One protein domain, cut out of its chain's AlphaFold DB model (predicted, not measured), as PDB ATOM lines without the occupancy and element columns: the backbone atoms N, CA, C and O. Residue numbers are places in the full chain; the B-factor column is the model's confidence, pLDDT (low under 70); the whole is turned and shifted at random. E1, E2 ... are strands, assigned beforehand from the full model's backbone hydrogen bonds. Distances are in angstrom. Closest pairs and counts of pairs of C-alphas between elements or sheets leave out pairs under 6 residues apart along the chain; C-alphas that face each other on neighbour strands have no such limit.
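Overview. This is residues 89 to 188 of the 188 residues of the protein "Ig-like domain-containing protein" of Varroa destructor (UniProt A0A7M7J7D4). One twisted sheet of five strands forms a wall, and long loop stretches, residues 89 to 106 and 120 to 140, cover one of its faces while the other is bare. Residues 92 to 93 and 130 to 131 pair within that loop layer, and residues 116 to 117 pair alongside E1. The printed part has 100 residues, with five named strands and no named helix; under half of the residues are in named elements, and the class is all strand. The strands run in order E1, E2, E3, E4, E5 along the chain and across the sheet, all antiparallel, a meander, each strand the antiparallel neighbour of the one before. The whole is compact, with a radius of gyration of the C-alphas of 13.1 A, yet elongated, spanning 42 by 27 by 25 A.

Arrangement. E3, residues 153 to 164, is an inner strand. It forms a hairpin with E2, residues 141 to 149, at 161 degrees, N 143 and O 159 being 2.8 A apart. It forms another with E4, residues 167 to 173, at 157 degrees, with N 160 and O 171 at 2.8 A. E1, residues 107 to 112, is an edge strand and forms a hairpin with E2, with N 109 and O 144 at 2.8 A. E5, residues 179 to 184, is the other edge strand and forms a hairpin with E4, with N 170 and O 182 at 2.8 A. E1 is apart from E4 and E5.

Along the chain. E1 begins at C-alpha 107, (-14.729, -37.845, 1.889), and is 16.4 A long. E2 measures 25.8 A, E3 34.6 A, E4 19.6 A and E5 16.6 A. E5 ends at C-alpha 184, (-29.828, -51.586, 11.176).

Size, cuts and confidence. The C-alphas of Asp 151 and Leu 188, the two farthest apart, are 43.3 A apart. The printed part has no cut. The link from E1 to E2, 28 residues, is long. Residues 89 to 91, 98 to 104, 120 to 127 and 184 to 188 have pLDDT under 70.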
ATOM      1  N   ALA A  89     -23.506 -47.664  20.455       53.81
ATOM      2  CA  ALA A  89     -22.507 -47.265  19.466       53.81
ATOM      3  C   ALA A  89     -23.150 -47.277  18.072       53.81
ATOM      4  O   ALA A  89     -23.594 -48.322  17.604       53.81
ATOM      5  N   ALA A  90     -23.238 -46.116  17.416       59.72
ATOM      6  CA  ALA A  90     -23.619 -46.100  16.007       59.72
ATOM      7  C   ALA A  90     -22.568 -46.849  15.184       59.72
ATOM      8  O   ALA A  90     -21.379 -46.698  15.477       59.72
ATOM      9  N   PRO A  91     -22.986 -47.616  14.161       64.62
ATOM     10  CA  PRO A  91     -22.041 -48.264  13.271       64.62
ATOM     11  C   PRO A  91     -21.156 -47.189  12.637       64.62
ATOM     12  O   PRO A  91     -21.658 -46.210  12.079       64.62
ATOM     13  N   GLU A  92     -19.844 -47.344  12.792       73.56
ATOM     14  CA  GLU A  92     -18.855 -46.567  12.054       73.56
ATOM     15  C   GLU A  92     -18.606 -47.311  10.744       73.56
ATOM     16  O   GLU A  92     -18.067 -48.415  10.747       73.56
ATOM     17  N   LEU A  93     -19.057 -46.733   9.635       77.94
ATOM     18  CA  LEU A  93     -18.857 -47.283   8.303       77.94
ATOM     19  C   LEU A  93     -17.510 -46.770   7.780       77.94
ATOM     20  O   LEU A  93     -17.374 -45.556   7.571       77.94
ATOM     21  N   PRO A  94     -16.497 -47.640   7.627       80.00
ATOM     22  CA  PRO A  94     -15.225 -47.245   7.049       80.00
ATOM     23  C   PRO A  94     -15.368 -47.024   5.546       80.00
ATOM     24  O   PRO A  94     -16.346 -47.437   4.920       80.00
ATOM     25  N   CYS A  95     -14.366 -46.368   4.977       80.38
ATOM     26  CA  CYS A  95     -14.252 -46.200   3.545       80.38
ATOM     27  C   CYS A  95     -12.788 -46.322   3.096       80.38
ATOM     28  O   CYS A  95     -11.945 -45.576   3.610       80.38
ATOM     29  N   PRO A  96     -12.487 -47.218   2.137       81.19
ATOM     30  CA  PRO A  96     -13.397 -48.213   1.545       81.19
ATOM     31  C   PRO A  96     -13.830 -49.272   2.568       81.19
ATOM     32  O   PRO A  96     -13.078 -49.561   3.498       81.19
ATOM     33  N   LEU A  97     -15.003 -49.884   2.396       76.12
ATOM     34  CA  LEU A  97     -15.491 -50.915   3.319       76.12
ATOM     35  C   LEU A  97     -14.577 -52.142   3.368       76.12
ATOM     36  O   LEU A  97     -14.431 -52.780   4.408       76.12
ATOM     37  N   GLU A  98     -14.013 -52.509   2.220       69.81
ATOM     38  CA  GLU A  98     -13.222 -53.734   2.069       69.81
ATOM     39  C   GLU A  98     -11.753 -53.565   2.441       69.81
ATOM     40  O   GLU A  98     -11.010 -54.548   2.503       69.81
ATOM     41  N   LYS A  99     -11.321 -52.326   2.692       66.62
ATOM     42  CA  LYS A  99      -9.965 -52.054   3.146       66.62
ATOM     43  C   LYS A  99      -9.905 -52.081   4.668       66.62
ATOM     44  O   LYS A  99     -10.861 -51.820   5.390       66.62
ATOM     45  N   LEU A 100      -8.721 -52.452   5.122       51.22
ATOM     46  CA  LEU A 100      -8.411 -52.808   6.503       51.22
ATOM     47  C   LEU A 100      -8.114 -51.596   7.369       51.22
ATOM     48  O   LEU A 100      -8.331 -51.614   8.578       51.22
ATOM     49  N   GLU A 101      -7.650 -50.536   6.720       60.78
ATOM     50  CA  GLU A 101      -7.293 -49.285   7.351       60.78
ATOM     51  C   GLU A 101      -8.359 -48.239   7.056       60.78
ATOM     52  O   GLU A 101      -8.753 -48.017   5.908       60.78
ATOM     53  N   ILE A 102      -8.802 -47.566   8.117       62.53
ATOM     54  CA  ILE A 102      -9.625 -46.369   7.996       62.53
ATOM     55  C   ILE A 102      -8.780 -45.305   7.297       62.53
ATOM     56  O   ILE A 102      -7.779 -44.847   7.850       62.53
ATOM     57  N   HIS A 103      -9.194 -44.892   6.099       69.94
ATOM     58  CA  HIS A 103      -8.408 -43.939   5.335       69.94
ATOM     59  C   HIS A 103      -8.724 -42.496   5.756       69.94
ATOM     60  O   HIS A 103      -9.842 -42.018   5.540       69.94
ATOM     61  N   PRO A 104      -7.754 -41.739   6.301       63.16
ATOM     62  CA  PRO A 104      -8.027 -40.429   6.883       63.16
ATOM     63  C   PRO A 104      -8.455 -39.363   5.865       63.16
ATOM     64  O   PRO A 104      -8.960 -38.310   6.251       63.16
ATOM     65  N   GLN A 105      -8.240 -39.620   4.575       77.25
ATOM     66  CA  GLN A 105      -8.595 -38.717   3.483       77.25
ATOM     67  C   GLN A 105      -9.953 -39.037   2.843       77.25
ATOM     68  O   GLN A 105     -10.353 -38.334   1.915       77.25
ATOM     69  N   ALA A 106     -10.672 -40.055   3.327       84.94
ATOM     70  CA  ALA A 106     -11.986 -40.390   2.797       84.94
ATOM     71  C   ALA A 106     -12.988 -39.238   3.006       84.94
ATOM     72  O   ALA A 106     -13.078 -38.632   4.079       84.94
ATOM     73  N   ARG A 107     -13.743 -38.928   1.949       87.75
ATOM     74  CA  ARG A 107     -14.729 -37.845   1.889       87.75
ATOM     75  C   ARG A 107     -16.116 -38.425   1.699       87.75
ATOM     76  O   ARG A 107     -16.355 -39.171   0.756       87.75
ATOM     77  N   TRP A 108     -17.037 -38.010   2.561       90.06
ATOM     78  CA  TRP A 108     -18.424 -38.454   2.536       90.06
ATOM     79  C   TRP A 108     -19.345 -37.340   2.058       90.06
ATOM     80  O   TRP A 108     -19.390 -36.266   2.659       90.06
ATOM     81  N   THR A 109     -20.105 -37.622   1.004       91.06
ATOM     82  CA  THR A 109     -21.178 -36.759   0.503       91.06
ATOM     83  C   THR A 109     -22.518 -37.438   0.734       91.06
ATOM     84  O   THR A 109     -22.668 -38.614   0.422       91.06
ATOM     85  N   PHE A 110     -23.496 -36.716   1.270       92.62
ATOM     86  CA  PHE A 110     -24.868 -37.204   1.400       92.62
ATOM     87  C   PHE A 110     -25.767 -36.554   0.349       92.62
ATOM     88  O   PHE A 110     -25.731 -35.340   0.160       92.62
ATOM     89  N   PHE A 111     -26.578 -37.374  -0.309       93.44
ATOM     90  CA  PHE A 111     -27.616 -36.993  -1.256       93.44
ATOM     91  C   PHE A 111     -28.956 -37.465  -0.691       93.44
ATOM     92  O   PHE A 111     -29.336 -38.628  -0.852       93.44
ATOM     93  N   GLY A 112     -29.629 -36.571   0.025       90.00
ATOM     94  CA  GLY A 112     -30.990 -36.776   0.503       90.00
ATOM     95  C   GLY A 112     -32.019 -36.392  -0.556       90.00
ATOM     96  O   GLY A 112     -31.679 -35.928  -1.645       90.00
ATOM     97  N   ASN A 113     -33.293 -36.554  -0.211       85.19
ATOM     98  CA  ASN A 113     -34.394 -36.154  -1.090       85.19
ATOM     99  C   ASN A 113     -34.500 -34.625  -1.236       85.19
ATOM    100  O   ASN A 113     -34.942 -34.136  -2.270       85.19
ATOM    101  N   ASP A 114     -34.104 -33.883  -0.203       86.06
ATOM    102  CA  ASP A 114     -34.302 -32.439  -0.050       86.06
ATOM    103  C   ASP A 114     -32.990 -31.649   0.101       86.06
ATOM    104  O   ASP A 114     -32.997 -30.418   0.058       86.06
ATOM    105  N   ARG A 115     -31.852 -32.332   0.275       87.94
ATOM    106  CA  ARG A 115     -30.555 -31.686   0.518       87.94
ATOM    107  C   ARG A 115     -29.372 -32.496   0.010       87.94
ATOM    108  O   ARG A 115     -29.406 -33.723  -0.052       87.94
ATOM    109  N   ILE A 116     -28.281 -31.785  -0.265       88.56
ATOM    110  CA  ILE A 116     -26.969 -32.366  -0.558       88.56
ATOM    111  C   ILE A 116     -25.966 -31.826   0.459       88.56
ATOM    112  O   ILE A 116     -25.781 -30.615   0.577       88.56
ATOM    113  N   GLU A 117     -25.272 -32.718   1.158       86.81
ATOM    114  CA  GLU A 117     -24.232 -32.362   2.121       86.81
ATOM    115  C   GLU A 117     -22.871 -32.833   1.596       86.81
ATOM    116  O   GLU A 117     -22.556 -34.019   1.635       86.81
ATOM    117  N   ARG A 118     -22.031 -31.903   1.117       76.19
ATOM    118  CA  ARG A 118     -20.673 -32.207   0.597       76.19
ATOM    119  C   ARG A 118     -19.705 -32.733   1.658       76.19
ATOM    120  O   ARG A 118     -18.686 -33.336   1.338       76.19
ATOM    121  N   ARG A 119     -20.014 -32.454   2.919       76.00
ATOM    122  CA  ARG A 119     -19.493 -33.157   4.083       76.00
ATOM    123  C   ARG A 119     -20.727 -33.627   4.814       76.00
ATOM    124  O   ARG A 119     -21.386 -32.793   5.430       76.00
ATOM    125  N   ALA A 120     -21.068 -34.902   4.676       65.69
ATOM    126  CA  ALA A 120     -22.185 -35.467   5.418       65.69
ATOM    127  C   ALA A 120     -21.991 -35.103   6.896       65.69
ATOM    128  O   ALA A 120     -20.978 -35.475   7.486       65.69
ATOM    129  N   VAL A 121     -22.912 -34.345   7.493       64.75
ATOM    130  CA  VAL A 121     -22.765 -33.793   8.857       64.75
ATOM    131  C   VAL A 121     -22.586 -34.922   9.883       64.75
ATOM    132  O   VAL A 121     -21.978 -34.751  10.937       64.75
ATOM    133  N   ARG A 122     -23.066 -36.117   9.528       65.38
ATOM    134  CA  ARG A 122     -22.951 -37.375  10.275       65.38
ATOM    135  C   ARG A 122     -21.610 -38.109  10.082       65.38
ATOM    136  O   ARG A 122     -21.402 -39.178  10.651       65.38
ATOM    137  N   ALA A 123     -20.681 -37.574   9.298       58.56
ATOM    138  CA  ALA A 123     -19.339 -38.120   9.135       58.56
ATOM    139  C   ALA A 123     -18.358 -37.449  10.115       58.56
ATOM    140  O   ALA A 123     -17.695 -36.497   9.719       58.56
ATOM    141  N   MET A 124     -18.276 -37.901  11.385       57.19
ATOM    142  CA  MET A 124     -17.048 -37.836  12.226       57.19
ATOM    143  C   MET A 124     -17.226 -38.430  13.642       57.19
ATOM    144  O   MET A 124     -18.313 -38.315  14.214       57.19
ATOM    145  N   PRO A 125     -16.183 -39.086  14.216       48.91
ATOM    146  CA  PRO A 125     -15.024 -38.382  14.812       48.91
ATOM    147  C   PRO A 125     -13.619 -38.872  14.397       48.91
ATOM    148  O   PRO A 125     -12.639 -38.180  14.663       48.91
ATOM    149  N   LYS A 126     -13.477 -40.035  13.750       52.97
ATOM    150  CA  LYS A 126     -12.183 -40.539  13.259       52.97
ATOM    151  C   LYS A 126     -12.136 -40.368  11.745       52.97
ATOM    152  O   LYS A 126     -13.080 -40.721  11.048       52.97
ATOM    153  N   ARG A 127     -11.071 -39.729  11.263       62.47
ATOM    154  CA  ARG A 127     -10.872 -39.316   9.868       62.47
ATOM    155  C   ARG A 127     -11.284 -40.445   8.903       62.47
ATOM    156  O   ARG A 127     -10.639 -41.479   8.915       62.47
ATOM    157  N   GLY A 128     -12.344 -40.254   8.114       71.81
ATOM    158  CA  GLY A 128     -12.741 -41.179   7.044       71.81
ATOM    159  C   GLY A 128     -13.900 -42.147   7.312       71.81
ATOM    160  O   GLY A 128     -14.281 -42.876   6.396       71.81
ATOM    161  N   THR A 129     -14.513 -42.144   8.502       77.69
ATOM    162  CA  THR A 129     -15.704 -42.969   8.786       77.69
ATOM    163  C   THR A 129     -17.013 -42.174   8.770       77.69
ATOM    164  O   THR A 129     -17.049 -40.978   9.073       77.69
ATOM    165  N   LEU A 130     -18.113 -42.859   8.446       78.69
ATOM    166  CA  LEU A 130     -19.482 -42.350   8.556       78.69
ATOM    167  C   LEU A 130     -20.166 -42.967   9.782       78.69
ATOM    168  O   LEU A 130     -20.200 -44.186   9.916       78.69
ATOM    169  N   SER A 131     -20.729 -42.148  10.677       76.62
ATOM    170  CA  SER A 131     -21.409 -42.627  11.888       76.62
ATOM    171  C   SER A 131     -22.802 -42.022  12.007       76.62
ATOM    172  O   SER A 131     -22.982 -40.852  12.340       76.62
ATOM    173  N   ILE A 132     -23.831 -42.831  11.766       74.81
ATOM    174  CA  ILE A 132     -25.215 -42.350  11.776       74.81
ATOM    175  C   ILE A 132     -25.896 -42.774  13.076       74.81
ATOM    176  O   ILE A 132     -26.230 -43.938  13.289       74.81
ATOM    177  N   ARG A 133     -26.095 -41.799  13.969       71.12
ATOM    178  CA  ARG A 133     -26.769 -41.959  15.269       71.12
ATOM    179  C   ARG A 133     -28.225 -41.521  15.191       71.12
ATOM    180  O   ARG A 133     -28.518 -40.558  14.501       71.12
ATOM    181  N   ASN A 134     -29.116 -42.147  15.962       72.38
ATOM    182  CA  ASN A 134     -30.525 -41.730  16.071       72.38
ATOM    183  C   ASN A 134     -31.192 -41.556  14.690       72.38
ATOM    184  O   ASN A 134     -31.582 -40.456  14.309       72.38
ATOM    185  N   LEU A 135     -31.246 -42.652  13.928       77.44
ATOM    186  CA  LEU A 135     -31.802 -42.686  12.575       77.44
ATOM    187  C   LEU A 135     -33.230 -42.132  12.509       77.44
ATOM    188  O   LEU A 135     -34.106 -42.550  13.270       77.44
ATOM    189  N   SER A 136     -33.451 -41.253  11.541       84.38
ATOM    190  CA  SER A 136     -34.700 -40.551  11.262       84.38
ATOM    191  C   SER A 136     -34.970 -40.509   9.758       84.38
ATOM    192  O   SER A 136     -34.070 -40.749   8.954       84.38
ATOM    193  N   ASP A 137     -36.207 -40.215   9.352       86.00
ATOM    194  CA  ASP A 137     -36.593 -40.209   7.931       86.00
ATOM    195  C   ASP A 137     -35.790 -39.228   7.068       86.00
ATOM    196  O   ASP A 137     -35.542 -39.519   5.902       86.00
ATOM    197  N   SER A 138     -35.275 -38.138   7.646       86.38
ATOM    198  CA  SER A 138     -34.389 -37.188   6.953       86.38
ATOM    199  C   SER A 138     -32.992 -37.737   6.633       86.38
ATOM    200  O   SER A 138     -32.190 -37.060   5.992       86.38
ATOM    201  N   ASP A 139     -32.661 -38.931   7.127       85.75
ATOM    202  CA  ASP A 139     -31.378 -39.586   6.865       85.75
ATOM    203  C   ASP A 139     -31.446 -40.526   5.656       85.75
ATOM    204  O   ASP A 139     -30.402 -40.989   5.190       85.75
ATOM    205  N   ILE A 140     -32.658 -40.811   5.159       90.12
ATOM    206  CA  ILE A 140     -32.887 -41.597   3.944       90.12
ATOM    207  C   ILE A 140     -32.239 -40.882   2.763       90.12
ATOM    208  O   ILE A 140     -32.447 -39.689   2.543       90.12
ATOM    209  N   GLY A 141     -31.471 -41.635   1.987       93.31
ATOM    210  CA  GLY A 141     -30.748 -41.105   0.844       93.31
ATOM    211  C   GLY A 141     -29.495 -41.909   0.547       93.31
ATOM    212  O   GLY A 141     -29.278 -42.995   1.089       93.31
ATOM    213  N   ARG A 142     -28.660 -41.359  -0.327       94.69
ATOM    214  CA  ARG A 142     -27.409 -41.976  -0.753       94.69
ATOM    215  C   ARG A 142     -26.228 -41.293  -0.089       94.69
ATOM    216  O   ARG A 142     -26.029 -40.093  -0.240       94.69
ATOM    217  N   TYR A 143     -25.402 -42.076   0.583       92.50
ATOM    218  CA  TYR A 143     -24.102 -41.654   1.073       92.50
ATOM    219  C   TYR A 143     -23.051 -42.145   0.083       92.50
ATOM    220  O   TYR A 143     -22.990 -43.328  -0.244       92.50
ATOM    221  N   VAL A 144     -22.246 -41.229  -0.429       93.06
ATOM    222  CA  VAL A 144     -21.149 -41.522  -1.347       93.06
ATOM    223  C   VAL A 144     -19.862 -41.309  -0.592       93.06
ATOM    224  O   VAL A 144     -19.629 -40.215  -0.071       93.06
ATOM    225  N   CYS A 145     -19.033 -42.341  -0.546       90.38
ATOM    226  CA  CYS A 145     -17.668 -42.179  -0.107       90.38
ATOM    227  C   CYS A 145     -16.723 -42.121  -1.302       90.38
ATOM    228  O   CYS A 145     -16.800 -42.972  -2.182       90.38
ATOM    229  N   LYS A 146     -15.803 -41.154  -1.285       91.06
ATOM    230  CA  LYS A 146     -14.652 -41.101  -2.185       91.06
ATOM    231  C   LYS A 146     -13.357 -41.099  -1.395       91.06
ATOM    232  O   LYS A 146     -13.235 -40.378  -0.402       91.06
ATOM    233  N   VAL A 147     -12.376 -41.852  -1.859       88.44
ATOM    234  CA  VAL A 147     -11.045 -41.919  -1.257       88.44
ATOM    235  C   VAL A 147     -10.010 -42.172  -2.338       88.44
ATOM    236  O   VAL A 147     -10.242 -42.965  -3.239       88.44
ATOM    237  N   THR A 148      -8.865 -41.507  -2.250       86.75
ATOM    238  CA  THR A 148      -7.725 -41.771  -3.131       86.75
ATOM    239  C   THR A 148      -6.732 -42.646  -2.386       86.75
ATOM    240  O   THR A 148      -6.238 -42.243  -1.334       86.75
ATOM    241  N   LEU A 149      -6.462 -43.840  -2.908       82.38
ATOM    242  CA  LEU A 149      -5.449 -44.749  -2.386       82.38
ATOM    243  C   LEU A 149      -4.177 -44.676  -3.245       82.38
ATOM    244  O   LEU A 149      -4.288 -44.445  -4.450       82.38
ATOM    245  N   PRO A 150      -2.984 -44.907  -2.663       78.69
ATOM    246  CA  PRO A 150      -1.726 -44.892  -3.412       78.69
ATOM    247  C   PRO A 150      -1.699 -45.870  -4.596       78.69
ATOM    248  O   PRO A 150      -1.248 -45.495  -5.673       78.69
ATOM    249  N   ASP A 151      -2.225 -47.084  -4.400       80.56
ATOM    250  CA  ASP A 151      -2.122 -48.169  -5.386       80.56
ATOM    251  C   ASP A 151      -3.369 -48.307  -6.276       80.56
ATOM    252  O   ASP A 151      -3.264 -48.698  -7.435       80.56
ATOM    253  N   ASP A 152      -4.552 -47.974  -5.749       78.50
ATOM    254  CA  ASP A 152      -5.838 -48.198  -6.433       78.50
ATOM    255  C   ASP A 152      -6.436 -46.920  -7.053       78.50
ATOM    256  O   ASP A 152      -7.485 -46.970  -7.696       78.50
ATOM    257  N   GLY A 153      -5.801 -45.760  -6.857       85.88
ATOM    258  CA  GLY A 153      -6.317 -44.477  -7.328       85.88
ATOM    259  C   GLY A 153      -7.581 -44.030  -6.584       85.88
ATOM    260  O   GLY A 153      -7.746 -44.294  -5.392       85.88
ATOM    261  N   GLU A 154      -8.460 -43.283  -7.260       88.69
ATOM    262  CA  GLU A 154      -9.732 -42.853  -6.666       88.69
ATOM    263  C   GLU A 154     -10.742 -44.010  -6.647       88.69
ATOM    264  O   GLU A 154     -11.157 -44.525  -7.682       88.69
ATOM    265  N   ILE A 155     -11.166 -44.382  -5.444       90.00
ATOM    266  CA  ILE A 155     -12.236 -45.333  -5.178       90.00
ATOM    267  C   ILE A 155     -13.491 -44.560  -4.789       90.00
ATOM    268  O   ILE A 155     -13.449 -43.662  -3.944       90.00
ATOM    269  N   GLU A 156     -14.620 -44.973  -5.359       92.25
ATOM    270  CA  GLU A 156     -15.951 -44.518  -4.977       92.25
ATOM    271  C   GLU A 156     -16.804 -45.701  -4.504       92.25
ATOM    272  O   GLU A 156     -16.905 -46.723  -5.183       92.25
ATOM    273  N   GLU A 157     -17.439 -45.552  -3.344       92.06
ATOM    274  CA  GLU A 157     -18.419 -46.502  -2.819       92.06
ATOM    275  C   GLU A 157     -19.753 -45.808  -2.550       92.06
ATOM    276  O   GLU A 157     -19.809 -44.671  -2.071       92.06
ATOM    277  N   LEU A 158     -20.845 -46.523  -2.814       93.69
ATOM    278  CA  LEU A 158     -22.203 -46.011  -2.666       93.69
ATOM    279  C   LEU A 158     -22.925 -46.743  -1.543       93.69
ATOM    280  O   LEU A 158     -22.875 -47.964  -1.453       93.69
ATOM    281  N   TRP A 159     -23.649 -45.995  -0.724       91.62
ATOM    282  CA  TRP A 159     -24.386 -46.501   0.424       91.62
ATOM    283  C   TRP A 159     -25.802 -45.930   0.416       91.62
ATOM    284  O   TRP A 159     -26.032 -44.792   0.819       91.62
ATOM    285  N   ASP A 160     -26.766 -46.719  -0.039       91.81
ATOM    286  CA  ASP A 160     -28.177 -46.338  -0.077       91.81
ATOM    287  C   ASP A 160     -28.852 -46.683   1.253       91.81
ATOM    288  O   ASP A 160     -29.049 -47.860   1.564       91.81
ATOM    289  N   LEU A 161     -29.228 -45.666   2.032       90.00
ATOM    290  CA  LEU A 161     -30.032 -45.827   3.239       90.00
ATOM    291  C   LEU A 161     -31.513 -45.702   2.905       90.00
ATOM    292  O   LEU A 161     -31.962 -44.676   2.397       90.00
ATOM    293  N   LYS A 162     -32.290 -46.720   3.261       89.62
ATOM    294  CA  LYS A 162     -33.742 -46.735   3.078       89.62
ATOM    295  C   LYS A 162     -34.457 -47.411   4.240       89.62
ATOM    296  O   LYS A 162     -33.848 -48.129   5.036       89.62
ATOM    297  N   LYS A 163     -35.773 -47.217   4.309       86.75
ATOM    298  CA  LYS A 163     -36.661 -48.026   5.148       86.75
ATOM    299  C   LYS A 163     -37.242 -49.183   4.345       86.75
ATOM    300  O   LYS A 163     -37.676 -49.008   3.211       86.75
ATOM    301  N   GLN A 164     -37.288 -50.358   4.961       82.69
ATOM    302  CA  GLN A 164     -38.034 -51.508   4.467       82.69
ATOM    303  C   GLN A 164     -38.935 -52.002   5.602       82.69
ATOM    304  O   GLN A 164     -38.470 -52.582   6.586       82.69
ATOM    305  N   GLY A 165     -40.226 -51.676   5.510       84.25
ATOM    306  CA  GLY A 165     -41.145 -51.775   6.645       84.25
ATOM    307  C   GLY A 165     -40.709 -50.854   7.791       84.25
ATOM    308  O   GLY A 165     -40.400 -49.685   7.577       84.25
ATOM    309  N   ASN A 166     -40.633 -51.389   9.014       77.44
ATOM    310  CA  ASN A 166     -40.191 -50.641  10.203       77.44
ATOM    311  C   ASN A 166     -38.680 -50.781  10.491       77.44
ATOM    312  O   ASN A 166     -38.223 -50.494  11.600       77.44
ATOM    313  N   ARG A 167     -37.896 -51.273   9.523       76.62
ATOM    314  CA  ARG A 167     -36.450 -51.478   9.664       76.62
ATOM    315  C   ARG A 167     -35.669 -50.578   8.718       76.62
ATOM    316  O   ARG A 167     -36.102 -50.287   7.606       76.62
ATOM    317  N   TRP A 168     -34.497 -50.176   9.183       79.38
ATOM    318  CA  TRP A 168     -33.523 -49.400   8.433       79.38
ATOM    319  C   TRP A 168     -32.574 -50.339   7.693       79.38
ATOM    320  O   TRP A 168     -32.148 -51.351   8.255       79.38
ATOM    321  N   VAL A 169     -32.245 -50.010   6.447       83.38
ATOM    322  CA  VAL A 169     -31.426 -50.854   5.574       83.38
ATOM    323  C   VAL A 169     -30.407 -50.010   4.834       83.38
ATOM    324  O   VAL A 169     -30.786 -49.070   4.139       83.38
ATOM    325  N   PHE A 170     -29.138 -50.395   4.932       85.19
ATOM    326  CA  PHE A 170     -28.096 -49.949   4.016       85.19
ATOM    327  C   PHE A 170     -27.936 -50.939   2.874       85.19
ATOM    328  O   PHE A 170     -27.802 -52.136   3.110       85.19
ATOM    329  N   VAL A 171     -27.888 -50.439   1.647       86.38
ATOM    330  CA  VAL A 171     -27.411 -51.191   0.489       86.38
ATOM    331  C   VAL A 171     -26.110 -50.551   0.035       86.38
ATOM    332  O   VAL A 171     -26.097 -49.420  -0.435       86.38
ATOM    333  N   TRP A 172     -25.015 -51.269   0.218       87.06
ATOM    334  CA  TRP A 172     -23.682 -50.849  -0.184       87.06
ATOM    335  C   TRP A 172     -23.348 -51.372  -1.572       87.06
ATOM    336  O   TRP A 172     -23.673 -52.519  -1.886       87.06
ATOM    337  N   LYS A 173     -22.649 -50.562  -2.363       87.50
ATOM    338  CA  LYS A 173     -22.040 -50.938  -3.633       87.50
ATOM    339  C   LYS A 173     -20.577 -50.503  -3.646       87.50
ATOM    340  O   LYS A 173     -20.287 -49.319  -3.483       87.50
ATOM    341  N   SER A 174     -19.683 -51.465  -3.853       85.31
ATOM    342  CA  SER A 174     -18.247 -51.222  -4.038       85.31
ATOM    343  C   SER A 174     -17.939 -50.577  -5.392       85.31
ATOM    344  O   SER A 174     -18.729 -50.692  -6.333       85.31
ATOM    345  N   SER A 175     -16.730 -50.030  -5.521       83.81
ATOM    346  CA  SER A 175     -16.145 -49.601  -6.799       83.81
ATOM    347  C   SER A 175     -16.040 -50.727  -7.836       83.81
ATOM    348  O   SER A 175     -16.070 -50.468  -9.034       83.81
ATOM    349  N   HIS A 176     -15.965 -51.986  -7.393       81.25
ATOM    350  CA  HIS A 176     -15.871 -53.170  -8.251       81.25
ATOM    351  C   HIS A 176     -17.236 -53.819  -8.548       81.25
ATOM    352  O   HIS A 176     -17.301 -54.951  -9.020       81.25
ATOM    353  N   GLY A 177     -18.347 -53.138  -8.246       80.06
ATOM    354  CA  GLY A 177     -19.700 -53.601  -8.574       80.06
ATOM    355  C   GLY A 177     -20.297 -54.636  -7.612       80.06
ATOM    356  O   GLY A 177     -21.469 -54.994  -7.748       80.06
ATOM    357  N   MET A 178     -19.560 -55.083  -6.591       77.00
ATOM    358  CA  MET A 178     -20.135 -55.904  -5.521       77.00
ATOM    359  C   MET A 178     -21.189 -55.122  -4.744       77.00
ATOM    360  O   MET A 178     -20.974 -53.958  -4.413       77.00
ATOM    361  N   THR A 179     -22.306 -55.777  -4.424       79.12
ATOM    362  CA  THR A 179     -23.416 -55.193  -3.661       79.12
ATOM    363  C   THR A 179     -23.660 -55.995  -2.384       79.12
ATOM    364  O   THR A 179     -23.661 -57.226  -2.423       79.12
ATOM    365  N   ARG A 180     -23.892 -55.323  -1.249       77.44
ATOM    366  CA  ARG A 180     -24.269 -55.962   0.029       77.44
ATOM    367  C   ARG A 180     -25.382 -55.192   0.731       77.44
ATOM    368  O   ARG A 180     -25.540 -53.995   0.519       77.44
ATOM    369  N   THR A 181     -26.125 -55.880   1.595       76.12
ATOM    370  CA  THR A 181     -27.252 -55.311   2.346       76.12
ATOM    371  C   THR A 181     -27.033 -55.480   3.845       76.12
ATOM    372  O   THR A 181     -26.746 -56.584   4.303       76.12
ATOM    373  N   PHE A 182     -27.220 -54.405   4.608       73.31
ATOM    374  CA  PHE A 182     -27.041 -54.358   6.058       73.31
ATOM    375  C   PHE A 182     -28.318 -53.867   6.736       73.31
ATOM    376  O   PHE A 182     -28.811 -52.778   6.443       73.31
ATOM    377  N   TRP A 183     -28.847 -54.650   7.673       71.94
ATOM    378  CA  TRP A 183     -30.022 -54.276   8.458       71.94
ATOM    379  C   TRP A 183     -29.589 -53.549   9.730       71.94
ATOM    380  O   TRP A 183     -28.811 -54.078  10.518       71.94
ATOM    381  N   LEU A 184     -30.117 -52.350   9.966       69.62
ATOM    382  CA  LEU A 184     -29.828 -51.586  11.176       69.62
ATOM    383  C   LEU A 184     -30.956 -51.794  12.187       69.62
ATOM    384  O   LEU A 184     -32.139 -51.597  11.885       69.62
ATOM    385  N   LYS A 185     -30.596 -52.178  13.416       58.47
ATOM    386  CA  LYS A 185     -31.562 -52.238  14.516       58.47
ATOM    387  C   LYS A 185     -31.974 -50.814  14.892       58.47
ATOM    388  O   LYS A 185     -31.137 -49.981  15.232       58.47
ATOM    389  N   LYS A 186     -33.280 -50.545  14.834       48.09
ATOM    390  CA  LYS A 186     -33.874 -49.312  15.359       48.09
ATOM    391  C   LYS A 186     -33.708 -49.309  16.880       48.09
ATOM    392  O   LYS A 186     -33.984 -50.313  17.533       48.09
ATOM    393  N   ARG A 187     -33.255 -48.185  17.430       46.69
ATOM    394  CA  ARG A 187     -33.364 -47.906  18.863       46.69
ATOM    395  C   ARG A 187     -34.853 -47.692  19.153       46.69
ATOM    396  O   ARG A 187     -35.435 -46.771  18.582       46.69
ATOM    397  N   LEU A 188     -35.462 -48.597  19.916       33.38
ATOM    398  CA  LEU A 188     -36.712 -48.306  20.621       33.38
ATOM    399  C   LEU A 188     -36.382 -47.423  21.827       33.38
ATOM    400  O   LEU A 188     -35.295 -47.635  22.418       33.38
TER     401      LEU A 188